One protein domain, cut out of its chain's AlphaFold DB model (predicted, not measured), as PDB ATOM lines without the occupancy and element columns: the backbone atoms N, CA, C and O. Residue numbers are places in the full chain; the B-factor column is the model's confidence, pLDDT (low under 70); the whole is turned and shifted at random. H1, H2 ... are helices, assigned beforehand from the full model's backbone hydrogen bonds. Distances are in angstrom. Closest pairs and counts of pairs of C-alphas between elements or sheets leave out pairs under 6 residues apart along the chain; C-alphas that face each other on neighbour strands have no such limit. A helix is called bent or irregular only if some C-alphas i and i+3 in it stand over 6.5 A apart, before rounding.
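What this domain is: This is residues 2 to 46 of the 46 residues of the protein "MutT/nudix family protein" of Bacillus sp. B-jedd (UniProt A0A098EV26). One long helix, H2, has a very short helix, H1, packed on part of it, and a 15-residue tail with no named element leads into H1. Residues 3 to 9 of that tail stick out at one end of the long axis, and residues 40 to 46, with the last turns of H2, stick out at the other. The printed part has 45 residues with two named helices, H1 then H2 along the chain, and no named strand; the class is all helix. The whole is loose, with a radius of gyration of the C-alphas of 13.2 A, and elongated, spanning 42 by 23 by 14 A.

How they stand to each other: H2, residues 28 to 45, is the longest helix. It touches H1, residues 17 to 21, with its residues 31 to 38 alone. The closest C-alphas of the two are those of Arg 21 and Arg 31, 5.9 A apart, and the helices' centres are 10.6 A apart. In H1 every O i to N i+4 pair is within hydrogen-bond range; in H2, 9 of 14 are.

Where its parts are: H2 begins with C-alpha 28 at (17.505, 35.117, 32.481) and ends with C-alpha 45 at (-9.650, 28.494, 31.617), 28.0 A from first to last C-alpha. H1 has 5 residues, from C-alpha 17 at (6.402, 31.787, 25.318) to C-alpha 21. Neither helix is bent or irregular.

The domain as a whole: The two C-alphas farthest apart are those of Pro 5 and Val 46, at 42.1 A. Without the stretches that stand free, the body has 31 residues and spans 27 by 17 by 15 A. The link from H1 to H2 is short, with 6 residues, and the printed part has no cut. The mean pLDDT of the printed part is 86.8; residues 41 to 46 are under 70.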
ATOM      1  N   ILE A   2       2.727  55.613  20.050       77.25
ATOM      2  CA  ILE A   2       3.475  55.343  21.283       77.25
ATOM      3  C   ILE A   2       4.433  56.524  21.449       77.25
ATOM      4  O   ILE A   2       5.076  56.927  20.482       77.25
ATOM      5  N   GLN A   3       4.393  57.178  22.606       82.00
ATOM      6  CA  GLN A   3       5.258  58.312  22.920       82.00
ATOM      7  C   GLN A   3       6.361  57.784  23.823       82.00
ATOM      8  O   GLN A   3       6.071  57.358  24.936       82.00
ATOM      9  N   ASP A   4       7.588  57.806  23.318       88.38
ATOM     10  CA  ASP A   4       8.788  57.429  24.056       88.38
ATOM     11  C   ASP A   4       9.704  58.663  24.172       88.38
ATOM     12  O   ASP A   4      10.621  58.841  23.373       88.38
ATOM     13  N   PRO A   5       9.378  59.616  25.067       90.88
ATOM     14  CA  PRO A   5      10.110  60.878  25.170       90.88
ATOM     15  C   PRO A   5      11.539  60.702  25.702       90.88
ATOM     16  O   PRO A   5      12.376  61.572  25.464       90.88
ATOM     17  N   ASP A   6      11.812  59.609  26.421       93.00
ATOM     18  CA  ASP A   6      13.134  59.280  26.957       93.00
ATOM     19  C   ASP A   6      13.930  58.306  26.066       93.00
ATOM     20  O   ASP A   6      15.147  58.209  26.228       93.00
ATOM     21  N   ASN A   7      13.294  57.707  25.052       87.88
ATOM     22  CA  ASN A   7      13.887  56.766  24.094       87.88
ATOM     23  C   ASN A   7      14.438  55.492  24.757       87.88
ATOM     24  O   ASN A   7      15.417  54.914  24.275       87.88
ATOM     25  N   LEU A   8      13.856  55.073  25.884       89.69
ATOM     26  CA  LEU A   8      14.276  53.863  26.592       89.69
ATOM     27  C   LEU A   8      13.594  52.595  26.064       89.69
ATOM     28  O   LEU A   8      14.006  51.486  26.411       89.69
ATOM     29  N   ILE A   9      12.571  52.726  25.220       89.69
ATOM     30  CA  ILE A   9      11.868  51.585  24.645       89.69
ATOM     31  C   ILE A   9      12.592  51.144  23.376       89.69
ATOM     32  O   ILE A   9      12.499  51.770  22.325       89.69
ATOM     33  N   TYR A  10      13.274  50.004  23.456       88.75
ATOM     34  CA  TYR A  10      13.939  49.420  22.291       88.75
ATOM     35  C   TYR A  10      12.944  48.870  21.251       88.75
ATOM     36  O   TYR A  10      13.039  49.174  20.064       88.75
ATOM     37  N   GLU A  11      11.971  48.062  21.686       90.00
ATOM     38  CA  GLU A  11      10.980  47.414  20.818       90.00
ATOM     39  C   GLU A  11       9.687  47.150  21.600       90.00
ATOM     40  O   GLU A  11       9.718  46.840  22.791       90.00
ATOM     41  N   ILE A  12       8.541  47.220  20.914       90.06
ATOM     42  CA  ILE A  12       7.255  46.739  21.432       90.06
ATOM     43  C   ILE A  12       6.707  45.705  20.461       90.06
ATOM     44  O   ILE A  12       6.383  46.019  19.316       90.06
ATOM     45  N   ALA A  13       6.562  44.477  20.943       91.81
ATOM     46  CA  ALA A  13       6.008  43.376  20.179       91.81
ATOM     47  C   ALA A  13       5.281  42.393  21.099       91.81
ATOM     48  O   ALA A  13       5.635  42.221  22.266       91.81
ATOM     49  N   TRP A  14       4.285  41.708  20.546       92.81
ATOM     50  CA  TRP A  14       3.737  40.509  21.167       92.81
ATOM     51  C   TRP A  14       4.694  39.350  20.905       92.81
ATOM     52  O   TRP A  14       5.058  39.110  19.755       92.81
ATOM     53  N   LYS A  15       5.095  38.643  21.961       92.62
ATOM     54  CA  LYS A  15       5.992  37.487  21.882       92.62
ATOM     55  C   LYS A  15       5.290  36.255  22.445       92.62
ATOM     56  O   LYS A  15       4.577  36.327  23.446       92.62
ATOM     57  N   SER A  16       5.491  35.120  21.794       93.44
ATOM     58  CA  SER A  16       5.118  33.808  22.311       93.44
ATOM     59  C   SER A  16       6.018  33.394  23.482       93.44
ATOM     60  O   SER A  16       7.083  33.963  23.718       93.44
ATOM     61  N   VAL A  17       5.609  32.353  24.211       93.25
ATOM     62  CA  VAL A  17       6.402  31.787  25.318       93.25
ATOM     63  C   VAL A  17       7.795  31.346  24.848       93.25
ATOM     64  O   VAL A  17       8.773  31.558  25.558       93.25
ATOM     65  N   ASP A  18       7.899  30.764  23.651       93.56
ATOM     66  CA  ASP A  18       9.176  30.324  23.077       93.56
ATOM     67  C   ASP A  18      10.095  31.498  22.717       93.56
ATOM     68  O   ASP A  18      11.312  31.409  22.882       93.56
ATOM     69  N   GLU A  19       9.526  32.624  22.286       95.00
ATOM     70  CA  GLU A  19      10.286  33.849  22.029       95.00
ATOM     71  C   GLU A  19      10.776  34.501  23.330       95.00
ATOM     72  O   GLU A  19      11.914  34.961  23.383       95.00
ATOM     73  N   ILE A  20       9.977  34.478  24.406       94.62
ATOM     74  CA  ILE A  20      10.373  35.023  25.720       94.62
ATOM     75  C   ILE A  20      11.596  34.292  26.294       94.62
ATOM     76  O   ILE A  20      12.461  34.924  26.899       94.62
ATOM     77  N   ARG A  21      11.734  32.978  26.056       93.25
ATOM     78  CA  ARG A  21      12.923  32.202  26.476       93.25
ATOM     79  C   ARG A  21      14.230  32.748  25.897       93.25
ATOM     80  O   ARG A  21      15.283  32.618  26.522       93.25
ATOM     81  N   ASN A  22      14.148  33.371  24.725       93.88
ATOM     82  CA  ASN A  22      15.284  33.883  23.962       93.88
ATOM     83  C   ASN A  22      15.342  35.419  23.950       93.88
ATOM     84  O   ASN A  22      15.990  35.997  23.083       93.88
ATOM     85  N   LEU A  23      14.662  36.093  24.884       93.69
ATOM     86  CA  LEU A  23      14.602  37.552  24.923       93.69
ATOM     87  C   LEU A  23      15.983  38.144  25.263       93.69
ATOM     88  O   LEU A  23      16.441  38.063  26.398       93.69
ATOM     89  N   GLU A  24      16.663  38.717  24.268       90.12
ATOM     90  CA  GLU A  24      18.070  39.135  24.382       90.12
ATOM     91  C   GLU A  24      18.295  40.258  25.404       90.12
ATOM     92  O   GLU A  24      19.269  40.228  26.152       90.12
ATOM     93  N   LEU A  25      17.372  41.220  25.472       91.19
ATOM     94  CA  LEU A  25      17.437  42.381  26.366       91.19
ATOM     95  C   LEU A  25      16.692  42.140  27.688       91.19
ATOM     96  O   LEU A  25      16.023  43.033  28.204       91.19
ATOM     97  N   SER A  26      16.777  40.923  28.224       92.00
ATOM     98  CA  SER A  26      16.262  40.600  29.555       92.00
ATOM     99  C   SER A  26      17.224  39.739  30.355       92.00
ATOM    100  O   SER A  26      17.996  38.945  29.798       92.00
ATOM    101  N   PHE A  27      17.134  39.869  31.678       92.94
ATOM    102  CA  PHE A  27      17.814  38.966  32.590       92.94
ATOM    103  C   PHE A  27      17.200  37.561  32.487       92.94
ATOM    104  O   PHE A  27      15.980  37.440  32.325       92.94
ATOM    105  N   PRO A  28      18.009  36.488  32.548       90.75
ATOM    106  CA  PRO A  28      17.505  35.117  32.481       90.75
ATOM    107  C   PRO A  28      16.405  34.817  33.508       90.75
ATOM    108  O   PRO A  28      15.428  34.153  33.172       90.75
ATOM    109  N   GLU A  29      16.525  35.359  34.720       91.69
ATOM    110  CA  GLU A  29      15.587  35.159  35.827       91.69
ATOM    111  C   GLU A  29      14.195  35.742  35.525       91.69
ATOM    112  O   GLU A  29      13.174  35.145  35.873       91.69
ATOM    113  N   ASP A  30      14.140  36.874  34.815       92.56
ATOM    114  CA  ASP A  30      12.878  37.513  34.430       92.56
ATOM    115  C   ASP A  30      12.103  36.664  33.415       92.56
ATOM    116  O   ASP A  30      10.870  36.673  33.393       92.56
ATOM    117  N   ARG A  31      12.804  35.904  32.565       93.44
ATOM    118  CA  ARG A  31      12.171  35.066  31.534       93.44
ATOM    119  C   ARG A  31      11.334  33.969  32.175       93.44
ATOM    120  O   ARG A  31      10.191  33.765  31.768       93.44
ATOM    121  N   ASP A  32      11.878  33.308  33.193       92.50
ATOM    122  CA  ASP A  32      11.177  32.248  33.916       92.50
ATOM    123  C   ASP A  32       9.928  32.795  34.618       92.50
ATOM    124  O   ASP A  32       8.842  32.226  34.475       92.50
ATOM    125  N   PHE A  33      10.049  33.958  35.268       92.88
ATOM    126  CA  PHE A  33       8.920  34.648  35.895       92.88
ATOM    127  C   PHE A  33       7.804  34.991  34.891       92.88
ATOM    128  O   PHE A  33       6.626  34.712  35.132       92.88
ATOM    129  N   LEU A  34       8.155  35.562  33.733       93.31
ATOM    130  CA  LEU A  34       7.190  35.921  32.688       93.31
ATOM    131  C   LEU A  34       6.468  34.688  32.125       93.31
ATOM    132  O   LEU A  34       5.252  34.711  31.916       93.31
ATOM    133  N   ILE A  35       7.200  33.597  31.898       93.50
ATOM    134  CA  ILE A  35       6.641  32.338  31.391       93.50
ATOM    135  C   ILE A  35       5.684  31.721  32.416       93.50
ATOM    136  O   ILE A  35       4.597  31.259  32.044       93.50
ATOM    137  N   GLU A  36       6.043  31.732  33.699       93.19
ATOM    138  CA  GLU A  36       5.166  31.263  34.771       93.19
ATOM    139  C   GLU A  36       3.865  32.075  34.813       93.19
ATOM    140  O   GLU A  36       2.781  31.492  34.788       93.19
ATOM    141  N   ALA A  37       3.940  33.408  34.762       92.06
ATOM    142  CA  ALA A  37       2.762  34.276  34.797       92.06
ATOM    143  C   ALA A  37       1.782  34.016  33.631       92.06
ATOM    144  O   ALA A  37       0.561  33.951  33.831       92.06
ATOM    145  N   ILE A  38       2.312  33.815  32.418       90.75
ATOM    146  CA  ILE A  38       1.520  33.510  31.214       90.75
ATOM    147  C   ILE A  38       0.877  32.120  31.320       90.75
ATOM    148  O   ILE A  38      -0.293  31.930  30.976       90.75
ATOM    149  N   THR A  39       1.630  31.123  31.787       89.75
ATOM    150  CA  THR A  39       1.149  29.735  31.872       89.75
ATOM    151  C   THR A  39       0.198  29.508  33.047       89.75
ATOM    152  O   THR A  39      -0.735  28.711  32.924       89.75
ATOM    153  N   ALA A  40       0.355  30.249  34.145       84.88
ATOM    154  CA  ALA A  40      -0.574  30.254  35.271       84.88
ATOM    155  C   ALA A  40      -1.978  30.713  34.843       84.88
ATOM    156  O   ALA A  40      -2.967  30.092  35.230       84.88
ATOM    157  N   HIS A  41      -2.074  31.715  33.960       65.50
ATOM    158  CA  HIS A  41      -3.357  32.168  33.407       65.50
ATOM    159  C   HIS A  41      -4.055  31.109  32.543       65.50
ATOM    160  O   HIS A  41      -5.282  31.028  32.559       65.50
ATOM    161  N   LYS A  42      -3.312  30.239  31.839       64.56
ATOM    162  CA  LYS A  42      -3.921  29.143  31.060       64.56
ATOM    163  C   LYS A  42      -4.625  28.102  31.931       64.56
ATOM    164  O   LYS A  42      -5.566  27.470  31.461       64.56
ATOM    165  N   LYS A  43      -4.192  27.909  33.181       59.69
ATOM    166  CA  LYS A  43      -4.796  26.913  34.086       59.69
ATOM    167  C   LYS A  43      -6.182  27.313  34.602       59.69
ATOM    168  O   LYS A  43      -6.907  26.439  35.056       59.69
ATOM    169  N   LEU A  44      -6.553  28.592  34.520       58.09
ATOM    170  CA  LEU A  44      -7.846  29.114  34.988       58.09
ATOM    171  C   LEU A  44      -8.965  29.051  33.936       58.09
ATOM    172  O   LEU A  44     -10.095  29.421  34.235       58.09
ATOM    173  N   SER A  45      -8.670  28.612  32.710       55.34
ATOM    174  CA  SER A  45      -9.650  28.494  31.617       55.34
ATOM    175  C   SER A  45     -10.095  27.051  31.342       55.34
ATOM    176  O   SER A  45     -10.537  26.760  30.231       55.34
ATOM    177  N   VAL A  46      -9.949  26.155  32.326       48.34
ATOM    178  CA  VAL A  46     -10.420  24.759  32.269       48.34
ATOM    179  C   VAL A  46     -11.621  24.578  33.183       48.34
ATOM    180  O   VAL A  46     -11.546  25.069  34.330       48.34
TER     181      VAL A  46